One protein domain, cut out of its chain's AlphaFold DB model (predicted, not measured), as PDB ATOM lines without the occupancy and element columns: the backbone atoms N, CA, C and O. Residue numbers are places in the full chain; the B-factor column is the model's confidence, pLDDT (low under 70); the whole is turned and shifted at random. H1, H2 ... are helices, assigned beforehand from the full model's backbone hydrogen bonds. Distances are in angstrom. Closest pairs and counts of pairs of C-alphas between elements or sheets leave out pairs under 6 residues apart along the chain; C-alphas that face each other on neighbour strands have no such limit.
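Overview. This is residues 3 to 66 of the 119 residues of an uncharacterized protein of Pseudosporangium ferrugineum (UniProt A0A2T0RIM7). This is a small, compact cluster of helices set at steep angles to one another rather than side by side: H1 and H2 make a corner near their first residues, and H3, with the short H4 packed on it, fills the other side. A long loop, residues 31 to 42, joins H2 to H3 and makes one end of the longest extent, with the link from H1 to H2 at the other. The printed part has 64 residues with four named helices, in the order H1, H2, H3, H4, and no named strand; the class is all helix, with 34 of the 64 residues in these helices. The radius of gyration of the C-alphas is 10.3 A, and the rounded outline spans 28 by 21 by 19 A.

Along the chain. Start at C-alpha 4, at (188.710, 231.540, 141.444); from there H1 runs through residues 4 to 14, 15.6 A from first to last C-alpha. Go on to Ser 21, where H2 begins; it holds residues 21 to 30 and is 14.3 A long. Look next at C-alpha 43, at (189.339, 236.539, 152.582), where H3 starts; it covers residues 43 to 51 over 12.3 A. H4 holds residues 61 to 64, and you find its last C-alpha at (195.284, 234.289, 149.796).

Arrangement. Look first at Gln 5 and Ser 21, whose C-alphas, 5.1 A apart, are the closest of H1 and H2; these helices touch and stand about perpendicular, at 88 degrees. H1 and H3 are close but not clearly touching, with the C-alphas of Phe 7 and Ala 46 closest at 8.0 A; they run the same way at a steep tilt of 50 degrees. H1 and H4 are also close but not clearly touching, Phe 7 and Met 64 having the closest C-alphas at 6.8 A. H2 and H3 are close but not clearly touching and about perpendicular, at 75 degrees; their closest C-alphas, of Ala 28 and Leu 49, are 6.4 A apart. H3 and H4 touch, and the C-alphas of Gln 47 and Gly 61 are closest at 3.9 A. H2 and H4 are apart. In H1, H2 and H3 every O i to N i+4 pair is within hydrogen-bond range; H4 is too short for such a pair, and its one O i to N i+3 pair is within range.

Size, cuts and confidence. Find Ala 16 and Ala 37, whose C-alphas are the two farthest apart, at 29.0 A. The link from H2 to H3 is long, with 12 residues; those from H1 to H2 and from H3 to H4 are short. The printed part has no cut. Its mean pLDDT is 88.4, and one residue, Ala 16, is under 70 in this model.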
ATOM      1  N   ASN A   3     189.828 236.368 141.888       93.00
ATOM      2  CA  ASN A   3     188.975 235.393 141.208       93.00
ATOM      3  C   ASN A   3     189.370 233.941 141.560       93.00
ATOM      4  O   ASN A   3     190.458 233.686 142.086       93.00
ATOM      5  N   VAL A   4     188.489 232.988 141.245       91.88
ATOM      6  CA  VAL A   4     188.710 231.540 141.444       91.88
ATOM      7  C   VAL A   4     190.004 231.051 140.786       91.88
ATOM      8  O   VAL A   4     190.742 230.272 141.385       91.88
ATOM      9  N   GLN A   5     190.315 231.526 139.579       92.50
ATOM     10  CA  GLN A   5     191.498 231.088 138.835       92.50
ATOM     11  C   GLN A   5     192.805 231.515 139.518       92.50
ATOM     12  O   GLN A   5     193.748 230.733 139.625       92.50
ATOM     13  N   GLU A   6     192.859 232.747 140.015       92.75
ATOM     14  CA  GLU A   6     193.997 233.262 140.765       92.75
ATOM     15  C   GLU A   6     194.102 232.559 142.123       92.75
ATOM     16  O   GLU A   6     195.203 232.222 142.543       92.75
ATOM     17  N   PHE A   7     192.981 232.253 142.784       91.62
ATOM     18  CA  PHE A   7     192.998 231.458 144.015       91.62
ATOM     19  C   PHE A   7     193.564 230.050 143.782       91.62
ATOM     20  O   PHE A   7     194.451 229.633 144.528       91.62
ATOM     21  N   ALA A   8     193.132 229.364 142.719       92.44
ATOM     22  CA  ALA A   8     193.664 228.064 142.315       92.44
ATOM     23  C   ALA A   8     195.173 228.140 142.050       92.44
ATOM     24  O   ALA A   8     195.953 227.388 142.628       92.44
ATOM     25  N   ARG A   9     195.616 229.137 141.275       91.88
ATOM     26  CA  ARG A   9     197.039 229.371 141.004       91.88
ATOM     27  C   ARG A   9     197.842 229.588 142.289       91.88
ATOM     28  O   ARG A   9     198.940 229.053 142.417       91.88
ATOM     29  N   ARG A  10     197.314 230.355 143.245       91.75
ATOM     30  CA  ARG A  10     197.961 230.593 144.544       91.75
ATOM     31  C   ARG A  10     198.029 229.321 145.386       91.75
ATOM     32  O   ARG A  10     199.086 229.047 145.951       91.75
ATOM     33  N   LEU A  11     196.967 228.515 145.406       89.38
ATOM     34  CA  LEU A  11     196.966 227.193 146.040       89.38
ATOM     35  C   LEU A  11     198.038 226.284 145.431       89.38
ATOM     36  O   LEU A  11     198.831 225.714 146.177       89.38
ATOM     37  N   SER A  12     198.147 226.240 144.102       89.94
ATOM     38  CA  SER A  12     199.178 225.472 143.388       89.94
ATOM     39  C   SER A  12     200.601 225.896 143.747       89.94
ATOM     40  O   SER A  12     201.500 225.066 143.762       89.94
ATOM     41  N   THR A  13     200.838 227.177 144.062       88.69
ATOM     42  CA  THR A  13     202.177 227.629 144.495       88.69
ATOM     43  C   THR A  13     202.561 227.181 145.906       88.69
ATOM     44  O   THR A  13     203.739 227.238 146.253       88.69
ATOM     45  N   LEU A  14     201.590 226.768 146.725       84.44
ATOM     46  CA  LEU A  14     201.808 226.314 148.103       84.44
ATOM     47  C   LEU A  14     201.732 224.797 148.243       84.44
ATOM     48  O   LEU A  14     202.391 224.224 149.109       84.44
ATOM     49  N   GLY A  15     200.864 224.174 147.450       73.50
ATOM     50  CA  GLY A  15     200.638 222.741 147.442       73.50
ATOM     51  C   GLY A  15     201.703 221.992 146.649       73.50
ATOM     52  O   GLY A  15     202.396 222.542 145.801       73.50
ATOM     53  N   ALA A  16     201.802 220.691 146.911       61.88
ATOM     54  CA  ALA A  16     202.586 219.773 146.085       61.88
ATOM     55  C   ALA A  16     201.844 219.346 144.801       61.88
ATOM     56  O   ALA A  16     202.431 218.679 143.952       61.88
ATOM     57  N   ALA A  17     200.559 219.697 144.684       75.12
ATOM     58  CA  ALA A  17     199.683 219.354 143.574       75.12
ATOM     59  C   ALA A  17     199.165 220.619 142.880       75.12
ATOM     60  O   ALA A  17     198.973 221.660 143.514       75.12
ATOM     61  N   GLU A  18     198.944 220.505 141.575       86.31
ATOM     62  CA  GLU A  18     198.342 221.551 140.759       86.31
ATOM     63  C   GLU A  18     196.837 221.614 141.044       86.31
ATOM     64  O   GLU A  18     196.130 220.626 140.882       86.31
ATOM     65  N   PHE A  19     196.371 222.775 141.499       88.31
ATOM     66  CA  PHE A  19     194.962 223.118 141.639       88.31
ATOM     67  C   PHE A  19     194.489 223.884 140.407       88.31
ATOM     68  O   PHE A  19     195.081 224.891 139.998       88.31
ATOM     69  N   THR A  20     193.374 223.431 139.855       91.88
ATOM     70  CA  THR A  20     192.633 224.088 138.782       91.88
ATOM     71  C   THR A  20     191.440 224.865 139.340       91.88
ATOM     72  O   THR A  20     191.095 224.772 140.520       91.88
ATOM     73  N   SER A  21     190.794 225.671 138.497       89.88
ATOM     74  CA  SER A  21     189.550 226.346 138.873       89.88
ATOM     75  C   SER A  21     188.423 225.366 139.207       89.88
ATOM     76  O   SER A  21     187.620 225.676 140.082       89.88
ATOM     77  N   ASP A  22     188.376 224.205 138.547       91.31
ATOM     78  CA  ASP A  22     187.366 223.175 138.810       91.31
ATOM     79  C   ASP A  22     187.573 222.545 140.193       91.31
ATOM     80  O   ASP A  22     186.618 222.433 140.956       91.31
ATOM     81  N   ASP A  23     188.826 222.293 140.592       90.62
ATOM     82  CA  ASP A  23     189.138 221.788 141.940       90.62
ATOM     83  C   ASP A  23     188.667 222.751 143.041       90.62
ATOM     84  O   ASP A  23     188.242 222.333 144.118       90.62
ATOM     85  N   VAL A  24     188.718 224.064 142.786       90.00
ATOM     86  CA  VAL A  24     188.212 225.075 143.727       90.00
ATOM     87  C   VAL A  24     186.683 225.047 143.807       90.00
ATOM     88  O   VAL A  24     186.131 225.251 144.889       90.00
ATOM     89  N   VAL A  25     185.989 224.789 142.695       90.69
ATOM     90  CA  VAL A  25     184.524 224.634 142.674       90.69
ATOM     91  C   VAL A  25     184.105 223.352 143.395       90.69
ATOM     92  O   VAL A  25     183.163 223.378 144.194       90.69
ATOM     93  N   ASP A  26     184.832 222.257 143.189       91.25
ATOM     94  CA  ASP A  26     184.615 220.995 143.895       91.25
ATOM     95  C   ASP A  26     184.866 221.155 145.399       91.25
ATOM     96  O   ASP A  26     184.055 220.716 146.216       91.25
ATOM     97  N   LEU A  27     185.930 221.870 145.781       90.00
ATOM     98  CA  LEU A  27     186.224 222.197 147.176       90.00
ATOM     99  C   LEU A  27     185.129 223.067 147.802       90.00
ATOM    100  O   LEU A  27     184.719 222.815 148.933       90.00
ATOM    101  N   ALA A  28     184.628 224.070 147.078       91.00
ATOM    102  CA  ALA A  28     183.524 224.906 147.544       91.00
ATOM    103  C   ALA A  28     182.240 224.090 147.738       91.00
ATOM    104  O   ALA A  28     181.545 224.265 148.739       91.00
ATOM    105  N   THR A  29     181.974 223.148 146.833       91.00
ATOM    106  CA  THR A  29     180.854 222.207 146.941       91.00
ATOM    107  C   THR A  29     181.019 221.289 148.153       91.00
ATOM    108  O   THR A  29     180.079 221.122 148.928       91.00
ATOM    109  N   ALA A  30     182.217 220.744 148.372       89.44
ATOM    110  CA  ALA A  30     182.529 219.907 149.530       89.44
ATOM    111  C   ALA A  30     182.437 220.673 150.862       89.44
ATOM    112  O   ALA A  30     182.082 220.092 151.887       89.44
ATOM    113  N   ALA A  31     182.731 221.972 150.840       88.44
ATOM    114  CA  ALA A  31     182.620 222.874 151.983       88.44
ATOM    115  C   ALA A  31     181.190 223.412 152.208       88.44
ATOM    116  O   ALA A  31     180.969 224.167 153.157       88.44
ATOM    117  N   ASP A  32     180.230 223.062 151.341       89.69
ATOM    118  CA  ASP A  32     178.872 223.630 151.303       89.69
ATOM    119  C   ASP A  32     178.878 225.175 151.260       89.69
ATOM    120  O   ASP A  32     178.088 225.863 151.914       89.69
ATOM    121  N   VAL A  33     179.814 225.753 150.497       88.06
ATOM    122  CA  VAL A  33     179.953 227.205 150.337       88.06
ATOM    123  C   VAL A  33     179.674 227.619 148.900       88.06
ATOM    124  O   VAL A  33     180.173 227.038 147.941       88.06
ATOM    125  N   ARG A  34     178.886 228.684 148.741       86.62
ATOM    126  CA  ARG A  34     178.596 229.263 147.428       86.62
ATOM    127  C   ARG A  34     179.662 230.279 147.046       86.62
ATOM    128  O   ARG A  34     179.871 231.254 147.765       86.62
ATOM    129  N   ILE A  35     180.273 230.069 145.886       85.94
ATOM    130  CA  ILE A  35     181.063 231.091 145.201       85.94
ATOM    131  C   ILE A  35     180.080 232.057 144.526       85.94
ATOM    132  O   ILE A  35     179.058 231.634 143.978       85.94
ATOM    133  N   SER A  36     180.363 233.356 144.594       82.56
ATOM    134  CA  SER A  36     179.571 234.386 143.914       82.56
ATOM    135  C   SER A  36     179.496 234.131 142.404       82.56
ATOM    136  O   SER A  36     180.404 233.536 141.824       82.56
ATOM    137  N   ALA A  37     178.441 234.624 141.747       80.12
ATOM    138  CA  ALA A  37     178.263 234.469 140.297       80.12
ATOM    139  C   ALA A  37     179.438 235.050 139.486       80.12
ATOM    140  O   ALA A  37     179.773 234.527 138.427       80.12
ATOM    141  N   ASP A  38     180.100 236.074 140.027       83.44
ATOM    142  CA  ASP A  38     181.278 236.717 139.438       83.44
ATOM    143  C   ASP A  38     182.590 235.939 139.674       83.44
ATOM    144  O   ASP A  38     183.668 236.405 139.310       83.44
ATOM    145  N   LEU A  39     182.519 234.749 140.287       84.38
ATOM    146  CA  LEU A  39     183.667 233.899 140.629       84.38
ATOM    147  C   LEU A  39     184.706 234.610 141.506       84.38
ATOM    148  O   LEU A  39     185.908 234.346 141.420       84.38
ATOM    149  N   GLU A  40     184.239 235.518 142.359       90.81
ATOM    150  CA  GLU A  40     185.073 236.240 143.311       90.81
ATOM    151  C   GLU A  40     185.204 235.487 144.635       90.81
ATOM    152  O   GLU A  40     184.244 234.951 145.190       90.81
ATOM    153  N   ILE A  41     186.424 235.505 145.162       90.12
ATOM    154  CA  ILE A  41     186.824 234.942 146.438       90.12
ATOM    155  C   ILE A  41     187.349 236.071 147.326       90.12
ATOM    156  O   ILE A  41     188.328 236.769 147.021       90.12
ATOM    157  N   ASP A  42     186.669 236.259 148.453       91.50
ATOM    158  CA  ASP A  42     187.108 237.133 149.532       91.50
ATOM    159  C   ASP A  42     187.951 236.376 150.570       91.50
ATOM    160  O   ASP A  42     188.144 235.164 150.498       91.50
ATOM    161  N   ALA A  43     188.484 237.109 151.547       91.69
ATOM    162  CA  ALA A  43     189.339 236.539 152.582       91.69
ATOM    163  C   ALA A  43     188.621 235.509 153.476       91.69
ATOM    164  O   ALA A  43     189.264 234.587 153.975       91.69
ATOM    165  N   VAL A  44     187.312 235.664 153.694       92.12
ATOM    166  CA  VAL A  44     186.509 234.775 154.546       92.12
ATOM    167  C   VAL A  44     186.202 233.484 153.798       92.12
ATOM    168  O   VAL A  44     186.397 232.402 154.348       92.12
ATOM    169  N   LEU A  45     185.778 233.588 152.538       92.12
ATOM    170  CA  LEU A  45     185.564 232.447 151.656       92.12
ATOM    171  C   LEU A  45     186.866 231.670 151.453       92.12
ATOM    172  O   LEU A  45     186.883 230.458 151.641       92.12
ATOM    173  N   ALA A  46     187.969 232.365 151.168       92.38
ATOM    174  CA  ALA A  46     189.288 231.751 151.062       92.38
ATOM    175  C   ALA A  46     189.676 230.991 152.337       92.38
ATOM    176  O   ALA A  46     190.205 229.889 152.238       92.38
ATOM    177  N   GLN A  47     189.402 231.543 153.527       92.62
ATOM    178  CA  GLN A  47     189.697 230.855 154.788       92.62
ATOM    179  C   GLN A  47     188.871 229.577 154.932       92.62
ATOM    180  O   GLN A  47     189.435 228.535 155.237       92.62
ATOM    181  N   ARG A  48     187.565 229.634 154.643       91.94
ATOM    182  CA  ARG A  48     186.706 228.442 154.683       91.94
ATOM    183  C   ARG A  48     187.213 227.358 153.741       91.94
ATOM    184  O   ARG A  48     187.306 226.211 154.144       91.94
ATOM    185  N   LEU A  49     187.578 227.721 152.512       91.12
ATOM    186  CA  LEU A  49     188.138 226.768 151.554       91.12
ATOM    187  C   LEU A  49     189.444 226.155 152.077       91.12
ATOM    188  O   LEU A  49     189.595 224.940 152.037       91.12
ATOM    189  N   LEU A  50     190.354 226.968 152.626       90.88
ATOM    190  CA  LEU A  50     191.603 226.486 153.229       90.88
ATOM    191  C   LEU A  50     191.373 225.520 154.396       90.88
ATOM    192  O   LEU A  50     192.125 224.558 154.522       90.88
ATOM    193  N   ASP A  51     190.340 225.738 155.212       90.69
ATOM    194  CA  ASP A  51     190.001 224.854 156.336       90.69
ATOM    195  C   ASP A  51     189.596 223.438 155.863       90.69
ATOM    196  O   ASP A  51     189.689 222.479 156.630       90.69
ATOM    197  N   HIS A  52     189.192 223.291 154.595       88.81
ATOM    198  CA  HIS A  52     188.877 222.010 153.953       88.81
ATOM    199  C   HIS A  52     190.042 221.412 153.144       88.81
ATOM    200  O   HIS A  52     189.952 220.264 152.703       88.81
ATOM    201  N   VAL A  53     191.148 222.142 152.960       86.56
ATOM    202  CA  VAL A  53     192.346 221.627 152.283       86.56
ATOM    203  C   VAL A  53     193.195 220.830 153.270       86.56
ATOM    204  O   VAL A  53     193.561 221.310 154.343       86.56
ATOM    205  N   SER A  54     193.558 219.606 152.884       82.38
ATOM    206  CA  SER A  54     194.461 218.744 153.647       82.38
ATOM    207  C   SER A  54     195.681 218.358 152.800       82.38
ATOM    208  O   SER A  54     195.499 217.874 151.682       82.38
ATOM    209  N   PRO A  55     196.917 218.498 153.317       84.12
ATOM    210  CA  PRO A  55     197.269 218.966 154.663       84.12
ATOM    211  C   PRO A  55     197.057 220.478 154.851       84.12
ATOM    212  O   PRO A  55     197.096 221.241 153.888       84.12
ATOM    213  N   ALA A  56     196.873 220.904 156.105       84.06
ATOM    214  CA  ALA A  56     196.680 222.313 156.445       84.06
ATOM    215  C   ALA A  56     197.874 223.163 155.979       84.06
ATOM    216  O   ALA A  56     199.028 222.887 156.322       84.06
ATOM    217  N   LEU A  57     197.589 224.208 155.202       84.56
ATOM    218  CA  LEU A  57     198.602 225.104 154.653       84.56
ATOM    219  C   LEU A  57     198.919 226.238 155.647       84.56
ATOM    220  O   LEU A  57     198.011 226.753 156.298       84.56
ATOM    221  N   PRO A  58     200.181 226.696 155.749       84.69
ATOM    222  CA  PRO A  58     200.591 227.769 156.659       84.69
ATOM    223  C   PRO A  58     200.245 229.167 156.108       84.69
ATOM    224  O   PRO A  58     201.041 230.100 156.216       84.69
ATOM    225  N   VAL A  59     199.081 229.312 155.477       88.00
ATOM    226  CA  VAL A  59     198.584 230.574 154.922       88.00
ATOM    227  C   VAL A  59     197.172 230.845 155.410       88.00
ATOM    228  O   VAL A  59     196.417 229.925 155.711       88.00
ATOM    229  N   THR A  60     196.802 232.118 155.482       90.81
ATOM    230  CA  THR A  60     195.441 232.530 155.851       90.81
ATOM    231  C   THR A  60     194.644 232.966 154.628       90.81
ATOM    232  O   THR A  60     195.208 233.411 153.626       90.81
ATOM    233  N   GLY A  61     193.314 232.932 154.720       89.50
ATOM    234  CA  GLY A  61     192.439 233.422 153.653       89.50
ATOM    235  C   GLY A  61     192.689 234.894 153.301       89.50
ATOM    236  O   GLY A  61     192.639 235.280 152.135       89.50
ATOM    237  N   ALA A  62     193.074 235.714 154.284       90.12
ATOM    238  CA  ALA A  62     193.466 237.105 154.060       90.12
ATOM    239  C   ALA A  62     194.751 237.235 153.231       90.12
ATOM    240  O   ALA A  62     194.833 238.110 152.372       90.12
ATOM    241  N   GLN A  63     195.736 236.359 153.454       91.12
ATOM    242  CA  GLN A  63     196.942 236.301 152.626       91.12
ATOM    243  C   GLN A  63     196.610 235.805 151.216       91.12
ATOM    244  O   GLN A  63     197.081 236.391 150.244       91.12
ATOM    245  N   MET A  64     195.748 234.789 151.094       90.06
ATOM    246  CA  MET A  64     195.284 234.289 149.796       90.06
ATOM    247  C   MET A  64     194.582 235.373 148.982       90.06
ATOM    248  O   MET A  64     194.823 235.454 147.787       90.06
ATOM    249  N   ALA A  65     193.776 236.234 149.606       90.94
ATOM    250  CA  ALA A  65     193.067 237.325 148.934       90.94
ATOM    251  C   ALA A  65     193.864 238.647 148.848       90.94
ATOM    252  O   ALA A  65     193.338 239.647 148.346       90.94
ATOM    253  N   ALA A  66     195.107 238.685 149.343       89.06
ATOM    254  CA  ALA A  66     195.932 239.890 149.354       89.06
ATOM    255  C   ALA A  66     196.359 240.307 147.938       89.06
ATOM    256  O   ALA A  66     196.539 239.476 147.049       89.06
TER     257      ALA A  66